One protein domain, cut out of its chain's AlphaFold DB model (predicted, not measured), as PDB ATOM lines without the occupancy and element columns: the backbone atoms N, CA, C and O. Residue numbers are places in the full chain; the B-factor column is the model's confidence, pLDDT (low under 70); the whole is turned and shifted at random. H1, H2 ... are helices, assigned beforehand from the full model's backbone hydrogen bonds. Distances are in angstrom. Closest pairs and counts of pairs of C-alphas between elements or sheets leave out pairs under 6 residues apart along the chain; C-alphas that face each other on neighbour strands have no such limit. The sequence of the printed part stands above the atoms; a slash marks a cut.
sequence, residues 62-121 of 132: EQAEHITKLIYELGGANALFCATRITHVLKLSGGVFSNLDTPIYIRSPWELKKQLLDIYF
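AT A GLANCE: This is residues 62 to 121 of the 132 residues of an uncharacterized protein of Proteus mirabilis (strain HI4320) (UniProt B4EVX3). Three helices form a somewhat flat slab, with H2 in the middle between H1 and H3. H1 crosses one end of H2, H3 packs on the other end, and the long link 94 to 108 folds back along H2. The printed part has 60 residues, 37 of them in the three named helices H1, H2 and H3, in that order along the chain, with no named strand; the class is all helix. The whole is compact, radius of gyration of the C-alphas 11.2 A, spanning 30 by 27 by 15 A.

IN THESE COORDINATES: Find C-alpha 62 at (-48.734, 48.830, -19.342); from there H1 runs 18.1 A to residue 74. H2, residues 82 to 93, measures 16.8 A. H3, residues 109 to 120, runs 16.3 A to C-alpha 120 at (-34.033, 40.611, -9.103).

HOW THE PARTS SIT: Look at residues 89 to 93 of H2, which alone touch H1: the closest C-alphas, of Ile 67 and Ser 93, are 5.5 A apart. The two helices run opposite ways at a steep tilt of 47 degrees. Residues 82 to 87 of H2 alone touch H3, with its residues 109 to 112 alone; the closest C-alphas, of Ala 83 and Pro 109, are 5.4 A apart. These helices run the same way at a shallow tilt of 32 degrees. H1 and H3 are apart. In H1, H2 and H3 every O i to N i+4 pair is within hydrogen-bond range.

THE WHOLE: The C-alphas farthest apart, of Asn 78 and Phe 121, are 30.6 A apart. The printed part has no cut; H2 to H3 is a long link, H1 to H2 a short one. No printed residue is under 70 in pLDDT.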
ATOM      1  N   GLU A  62     -47.918  49.775 -18.567       97.12
ATOM      2  CA  GLU A  62     -48.734  48.830 -19.342       97.12
ATOM      3  C   GLU A  62     -48.700  47.418 -18.735       97.12
ATOM      4  O   GLU A  62     -49.732  46.759 -18.623       97.12
ATOM      5  N   GLN A  63     -47.531  46.974 -18.253       97.06
ATOM      6  CA  GLN A  63     -47.406  45.688 -17.571       97.06
ATOM      7  C   GLN A  63     -48.175  45.688 -16.242       97.06
ATOM      8  O   GLN A  63     -48.878  44.724 -15.944       97.06
ATOM      9  N   ALA A  64     -48.099  46.768 -15.457       96.81
ATOM     10  CA  ALA A  64     -48.854  46.900 -14.207       96.81
ATOM     11  C   ALA A  64     -50.381  46.900 -14.436       96.81
ATOM     12  O   ALA A  64     -51.132  46.263 -13.690       96.81
ATOM     13  N   GLU A  65     -50.849  47.576 -15.486       97.25
ATOM     14  CA  GLU A  65     -52.256  47.569 -15.904       97.25
ATOM     15  C   GLU A  65     -52.693  46.170 -16.365       97.25
ATOM     16  O   GLU A  65     -53.774  45.705 -15.994       97.25
ATOM     17  N   HIS A  66     -51.832  45.445 -17.085       97.75
ATOM     18  CA  HIS A  66     -52.097  44.066 -17.489       97.75
ATOM     19  C   HIS A  66     -52.163  43.105 -16.291       97.75
ATOM     20  O   HIS A  66     -53.099  42.309 -16.214       97.75
ATOM     21  N   ILE A  67     -51.250  43.216 -15.316       97.38
ATOM     22  CA  ILE A  67     -51.314  42.460 -14.048       97.38
ATOM     23  C   ILE A  67     -52.653  42.712 -13.357       97.38
ATOM     24  O   ILE A  67     -53.334  41.770 -12.958       97.38
ATOM     25  N   THR A  68     -53.053  43.979 -13.260       95.50
ATOM     26  CA  THR A  68     -54.319  44.376 -12.636       95.50
ATOM     27  C   THR A  68     -55.504  43.715 -13.343       95.50
ATOM     28  O   THR A  68     -56.352  43.114 -12.688       95.50
ATOM     29  N   LYS A  69     -55.546  43.758 -14.680       96.50
ATOM     30  CA  LYS A  69     -56.584  43.097 -15.481       96.50
ATOM     31  C   LYS A  69     -56.616  41.581 -15.251       96.50
ATOM     32  O   LYS A  69     -57.690  41.033 -15.024       96.50
ATOM     33  N   LEU A  70     -55.459  40.921 -15.249       96.06
ATOM     34  CA  LEU A  70     -55.353  39.480 -14.995       96.06
ATOM     35  C   LEU A  70     -55.853  39.107 -13.596       96.06
ATOM     36  O   LEU A  70     -56.510  38.084 -13.445       96.06
ATOM     37  N   ILE A  71     -55.581  39.936 -12.586       94.31
ATOM     38  CA  ILE A  71     -56.102  39.743 -11.226       94.31
ATOM     39  C   ILE A  71     -57.634  39.779 -11.228       94.31
ATOM     40  O   ILE A  71     -58.254  38.883 -10.665       94.31
ATOM     41  N   TYR A  72     -58.251  40.747 -11.911       91.94
ATOM     42  CA  TYR A  72     -59.712  40.810 -12.045       91.94
ATOM     43  C   TYR A  72     -60.304  39.611 -12.799       91.94
ATOM     44  O   TYR A  72     -61.371  39.126 -12.434       91.94
ATOM     45  N   GLU A  73     -59.641  39.142 -13.857       93.00
ATOM     46  CA  GLU A  73     -60.133  38.036 -14.690       93.00
ATOM     47  C   GLU A  73     -59.974  36.668 -14.016       93.00
ATOM     48  O   GLU A  73     -60.843  35.804 -14.136       93.00
ATOM     49  N   LEU A  74     -58.855  36.453 -13.324       90.56
ATOM     50  CA  LEU A  74     -58.524  35.179 -12.689       90.56
ATOM     51  C   LEU A  74     -59.059  35.068 -11.263       90.56
ATOM     52  O   LEU A  74     -59.235  33.944 -10.779       90.56
ATOM     53  N   GLY A  75     -59.278  36.211 -10.609       89.50
ATOM     54  CA  GLY A  75     -59.717  36.331  -9.230       89.50
ATOM     55  C   GLY A  75     -58.838  35.534  -8.275       89.50
ATOM     56  O   GLY A  75     -57.604  35.514  -8.361       89.50
ATOM     57  N   GLY A  76     -59.509  34.838  -7.370       89.12
ATOM     58  CA  GLY A  76     -58.878  34.126  -6.285       89.12
ATOM     59  C   GLY A  76     -58.207  32.791  -6.574       89.12
ATOM     60  O   GLY A  76     -57.985  32.359  -7.712       89.12
ATOM     61  N   ALA A  77     -57.870  32.099  -5.491       88.50
ATOM     62  CA  ALA A  77     -57.306  30.759  -5.540       88.50
ATOM     63  C   ALA A  77     -57.774  29.904  -4.359       88.50
ATOM     64  O   ALA A  77     -58.058  30.407  -3.280       88.50
ATOM     65  N   ASN A  78     -57.808  28.588  -4.563       86.44
ATOM     66  CA  ASN A  78     -58.071  27.641  -3.482       86.44
ATOM     67  C   ASN A  78     -56.921  27.640  -2.467       86.44
ATOM     68  O   ASN A  78     -55.777  27.934  -2.820       86.44
ATOM     69  N   ALA A  79     -57.208  27.225  -1.231       83.38
ATOM     70  CA  ALA A  79     -56.196  27.035  -0.192       83.38
ATOM     71  C   ALA A  79     -54.967  26.276  -0.730       83.38
ATOM     72  O   ALA A  79     -55.119  25.299  -1.461       83.38
ATOM     73  N   LEU A  80     -53.763  26.723  -0.351       85.12
ATOM     74  CA  LEU A  80     -52.449  26.242  -0.824       85.12
ATOM     75  C   LEU A  80     -52.036  26.672  -2.245       85.12
ATOM     76  O   LEU A  80     -50.882  26.471  -2.613       85.12
ATOM     77  N   PHE A  81     -52.909  27.294  -3.045       89.88
ATOM     78  CA  PHE A  81     -52.585  27.704  -4.423       89.88
ATOM     79  C   PHE A  81     -52.140  29.171  -4.556       89.88
ATOM     80  O   PHE A  81     -52.016  29.653  -5.683       89.88
ATOM     81  N   CYS A  82     -51.862  29.876  -3.451       89.94
ATOM     82  CA  CYS A  82     -51.452  31.288  -3.455       89.94
ATOM     83  C   CYS A  82     -50.261  31.548  -4.394       89.94
ATOM     84  O   CYS A  82     -50.375  32.286  -5.373       89.94
ATOM     85  N   ALA A  83     -49.140  30.858  -4.171       92.38
ATOM     86  CA  ALA A  83     -47.933  31.019  -4.975       92.38
ATOM     87  C   ALA A  83     -48.130  30.552  -6.428       92.38
ATOM     88  O   ALA A  83     -47.606  31.177  -7.350       92.38
ATOM     89  N   THR A  84     -48.927  29.504  -6.665       93.38
ATOM     90  CA  THR A  84     -49.284  29.056  -8.025       93.38
ATOM     91  C   THR A  84     -50.013  30.159  -8.781       93.38
ATOM     92  O   THR A  84     -49.679  30.457  -9.930       93.38
ATOM     93  N   ARG A  85     -50.994  30.791  -8.132       93.50
ATOM     94  CA  ARG A  85     -51.803  31.846  -8.734       93.50
ATOM     95  C   ARG A  85     -50.981  33.101  -9.008       93.50
ATOM     96  O   ARG A  85     -51.069  33.623 -10.118       93.50
ATOM     97  N   ILE A  86     -50.148  33.531  -8.059       94.75
ATOM     98  CA  ILE A  86     -49.231  34.665  -8.253       94.75
ATOM     99  C   ILE A  86     -48.286  34.385  -9.426       94.75
ATOM    100  O   ILE A  86     -48.172  35.212 -10.325       94.75
ATOM    101  N   THR A  87     -47.679  33.192  -9.478       95.62
ATOM    102  CA  THR A  87     -46.793  32.794 -10.590       95.62
ATOM    103  C   THR A  87     -47.506  32.903 -11.936       95.62
ATOM    104  O   THR A  87     -46.949  33.435 -12.892       95.62
ATOM    105  N   HIS A  88     -48.753  32.428 -12.012       94.56
ATOM    106  CA  HIS A  88     -49.536  32.451 -13.242       94.56
ATOM    107  C   HIS A  88     -49.853  33.880 -13.707       94.56
ATOM    108  O   HIS A  88     -49.623  34.194 -14.873       94.56
ATOM    109  N   VAL A  89     -50.314  34.752 -12.800       95.75
ATOM    110  CA  VAL A  89     -50.576  36.175 -13.091       95.75
ATOM    111  C   VAL A  89     -49.305  36.872 -13.575       95.75
ATOM    112  O   VAL A  89     -49.315  37.500 -14.634       95.75
ATOM    113  N   LEU A  90     -48.200  36.735 -12.836       96.56
ATOM    114  CA  LEU A  90     -46.939  37.390 -13.181       96.56
ATOM    115  C   LEU A  90     -46.421  36.905 -14.536       96.56
ATOM    116  O   LEU A  90     -46.090  37.726 -15.389       96.56
ATOM    117  N   LYS A  91     -46.431  35.595 -14.786       95.88
ATOM    118  CA  LYS A  91     -45.981  35.037 -16.063       95.88
ATOM    119  C   LYS A  91     -46.823  35.525 -17.243       95.88
ATOM    120  O   LYS A  91     -46.259  35.936 -18.254       95.88
ATOM    121  N   LEU A  92     -48.155  35.499 -17.122       96.12
ATOM    122  CA  LEU A  92     -49.058  35.982 -18.174       96.12
ATOM    123  C   LEU A  92     -48.912  37.483 -18.431       96.12
ATOM    124  O   LEU A  92     -49.136  37.924 -19.557       96.12
ATOM    125  N   SER A  93     -48.497  38.262 -17.426       96.81
ATOM    126  CA  SER A  93     -48.245  39.693 -17.609       96.81
ATOM    127  C   SER A  93     -47.099  39.996 -18.580       96.81
ATOM    128  O   SER A  93     -47.045  41.097 -19.127       96.81
ATOM    129  N   GLY A  94     -46.208  39.027 -18.816       94.75
ATOM    130  CA  GLY A  94     -45.035  39.177 -19.668       94.75
ATOM    131  C   GLY A  94     -43.910  39.967 -18.992       94.75
ATOM    132  O   GLY A  94     -43.672  39.843 -17.788       94.75
ATOM    133  N   GLY A  95     -43.170  40.751 -19.782       93.31
ATOM    134  CA  GLY A  95     -42.074  41.599 -19.302       93.31
ATOM    135  C   GLY A  95     -41.003  40.825 -18.530       93.31
ATOM    136  O   GLY A  95     -40.631  39.709 -18.908       93.31
ATOM    137  N   VAL A  96     -40.546  41.402 -17.415       92.88
ATOM    138  CA  VAL A  96     -39.509  40.817 -16.538       92.88
ATOM    139  C   VAL A  96     -39.889  39.447 -15.957       92.88
ATOM    140  O   VAL A  96     -39.014  38.695 -15.540       92.88
ATOM    141  N   PHE A  97     -41.175  39.086 -15.973       95.19
ATOM    142  CA  PHE A  97     -41.693  37.837 -15.410       95.19
ATOM    143  C   PHE A  97     -41.955  36.746 -16.460       95.19
ATOM    144  O   PHE A  97     -42.367  35.641 -16.105       95.19
ATOM    145  N   SER A  98     -41.696  37.015 -17.744       90.75
ATOM    146  CA  SER A  98     -42.002  36.085 -18.851       90.75
ATOM    147  C   SER A  98     -41.348  34.706 -18.688       90.75
ATOM    148  O   SER A  98     -41.895  33.696 -19.133       90.75
ATOM    149  N   ASN A  99     -40.186  34.668 -18.029       88.31
ATOM    150  CA  ASN A  99     -39.376  33.464 -17.854       88.31
ATOM    151  C   ASN A  99     -39.642  32.718 -16.539       88.31
ATOM    152  O   ASN A  99     -38.933  31.758 -16.258       88.31
ATOM    153  N   LEU A 100     -40.637  33.121 -15.739       91.38
ATOM    154  CA  LEU A 100     -41.040  32.335 -14.568       91.38
ATOM    155  C   LEU A 100     -41.434  30.919 -15.001       91.38
ATOM    156  O   LEU A 100     -42.136  30.745 -16.000       91.38
ATOM    157  N   ASP A 101     -41.028  29.894 -14.259       87.44
ATOM    158  CA  ASP A 101     -41.397  28.521 -14.601       87.44
ATOM    159  C   ASP A 101     -42.882  28.292 -14.346       87.44
ATOM    160  O   ASP A 101     -43.425  28.653 -13.299       87.44
ATOM    161  N   THR A 102     -43.542  27.614 -15.286       78.19
ATOM    162  CA  THR A 102     -44.915  27.165 -15.059       78.19
ATOM    163  C   THR A 102     -44.873  25.971 -14.103       78.19
ATOM    164  O   THR A 102     -44.267  24.953 -14.445       78.19
ATOM    165  N   PRO A 103     -45.492  26.051 -12.914       77.88
ATOM    166  CA  PRO A 103     -45.528  24.912 -12.012       77.88
ATOM    167  C   PRO A 103     -46.375  23.788 -12.631       77.88
ATOM    168  O   PRO A 103     -47.463  24.032 -13.145       77.88
ATOM    169  N   ILE A 104     -45.874  22.548 -12.585       72.75
ATOM    170  CA  ILE A 104     -46.613  21.355 -13.053       72.75
ATOM    171  C   ILE A 104     -47.746  21.000 -12.068       72.75
ATOM    172  O   ILE A 104     -48.760  20.424 -12.454       72.75
ATOM    173  N   TYR A 105     -47.586  21.388 -10.798       80.12
ATOM    174  CA  TYR A 105     -48.544  21.188  -9.709       80.12
ATOM    175  C   TYR A 105     -48.678  22.473  -8.872       80.12
ATOM    176  O   TYR A 105     -48.666  23.579  -9.408       80.12
ATOM    177  N   ILE A 106     -48.813  22.345  -7.552       83.25
ATOM    178  CA  ILE A 106     -48.792  23.473  -6.624       83.25
ATOM    179  C   ILE A 106     -47.362  24.019  -6.546       83.25
ATOM    180  O   ILE A 106     -46.425  23.279  -6.257       83.25
ATOM    181  N   ARG A 107     -47.202  25.319  -6.792       86.06
ATOM    182  CA  ARG A 107     -45.967  26.053  -6.517       86.06
ATOM    183  C   ARG A 107     -45.883  26.322  -5.020       86.06
ATOM    184  O   ARG A 107     -46.831  26.849  -4.441       86.06
ATOM    185  N   SER A 108     -44.746  26.023  -4.406       89.31
ATOM    186  CA  SER A 108     -44.495  26.441  -3.026       89.31
ATOM    187  C   SER A 108     -44.066  27.920  -2.949       89.31
ATOM    188  O   SER A 108     -43.424  28.423  -3.881       89.31
ATOM    189  N   PRO A 109     -44.340  28.628  -1.837       88.19
ATOM    190  CA  PRO A 109     -43.862  29.999  -1.641       88.19
ATOM    191  C   PRO A 109     -42.336  30.142  -1.751       88.19
ATOM    192  O   PRO A 109     -41.849  31.115  -2.322       88.19
ATOM    193  N   TRP A 110     -41.568  29.154  -1.275       90.38
ATOM    194  CA  TRP A 110     -40.100  29.169  -1.342       90.38
ATOM    195  C   TRP A 110     -39.558  29.070  -2.770       90.38
ATOM    196  O   TRP A 110     -38.593  29.758  -3.103       90.38
ATOM    197  N   GLU A 111     -40.176  28.258  -3.632       91.62
ATOM    198  CA  GLU A 111     -39.795  28.188  -5.049       91.62
ATOM    199  C   GLU A 111     -40.082  29.505  -5.769       91.62
ATOM    200  O   GLU A 111     -39.230  29.989  -6.512       91.62
ATOM    201  N   LEU A 112     -41.256  30.103  -5.531       92.44
ATOM    202  CA  LEU A 112     -41.594  31.403  -6.110       92.44
ATOM    203  C   LEU A 112     -40.617  32.483  -5.629       92.44
ATOM    204  O   LEU A 112     -40.067  33.212  -6.452       92.44
ATOM    205  N   LYS A 113     -40.335  32.540  -4.321       92.75
ATOM    206  CA  LYS A 113     -39.327  33.445  -3.746       92.75
ATOM    207  C   LYS A 113     -37.984  33.299  -4.457       92.75
ATOM    208  O   LYS A 113     -37.400  34.309  -4.833       92.75
ATOM    209  N   LYS A 114     -37.505  32.065  -4.659       92.12
ATOM    210  CA  LYS A 114     -36.238  31.813  -5.357       92.12
ATOM    211  C   LYS A 114     -36.252  32.403  -6.770       92.12
ATOM    212  O   LYS A 114     -35.355  33.166  -7.096       92.12
ATOM    213  N   GLN A 115     -37.284  32.130  -7.570       92.31
ATOM    214  CA  GLN A 115     -37.348  32.641  -8.946       92.31
ATOM    215  C   GLN A 115     -37.443  34.166  -9.014       92.31
ATOM    216  O   GLN A 115     -36.817  34.780  -9.872       92.31
ATOM    217  N   LEU A 116     -38.193  34.792  -8.105       93.19
ATOM    218  CA  LEU A 116     -38.255  36.252  -8.035       93.19
ATOM    219  C   LEU A 116     -36.894  36.847  -7.657       93.19
ATOM    220  O   LEU A 116     -36.470  37.823  -8.269       93.19
ATOM    221  N   LEU A 117     -36.178  36.246  -6.704       92.31
ATOM    222  CA  LEU A 117     -34.823  36.680  -6.360       92.31
ATOM    223  C   LEU A 117     -33.836  36.478  -7.517       92.31
ATOM    224  O   LEU A 117     -33.011  37.358  -7.734       92.31
ATOM    225  N   ASP A 118     -33.955  35.397  -8.289       90.88
ATOM    226  CA  ASP A 118     -33.115  35.152  -9.469       90.88
ATOM    227  C   ASP A 118     -33.365  36.198 -10.580       90.88
ATOM    228  O   ASP A 118     -32.437  36.581 -11.293       90.88
ATOM    229  N   ILE A 119     -34.601  36.705 -10.714       90.50
ATOM    230  CA  ILE A 119     -34.924  37.828 -11.616       90.50
ATOM    231  C   ILE A 119     -34.358  39.145 -11.063       90.50
ATOM    232  O   ILE A 119     -33.843  39.960 -11.828       90.50
ATOM    233  N   TYR A 120     -34.461  39.369  -9.751       87.25
ATOM    234  CA  TYR A 120     -34.033  40.611  -9.103       87.25
ATOM    235  C   TYR A 120     -32.500  40.743  -9.019       87.25
ATOM    236  O   TYR A 120     -31.954  41.832  -9.195       87.25
ATOM    237  N   PHE A 121     -31.796  39.630  -8.807       85.44
ATOM    238  CA  PHE A 121     -30.337  39.530  -8.738       85.44
ATOM    239  C   PHE A 121     -29.812  38.496  -9.749       85.44
ATOM    240  O   PHE A 121     -29.369  37.415  -9.355       85.44
TER     241      PHE A 121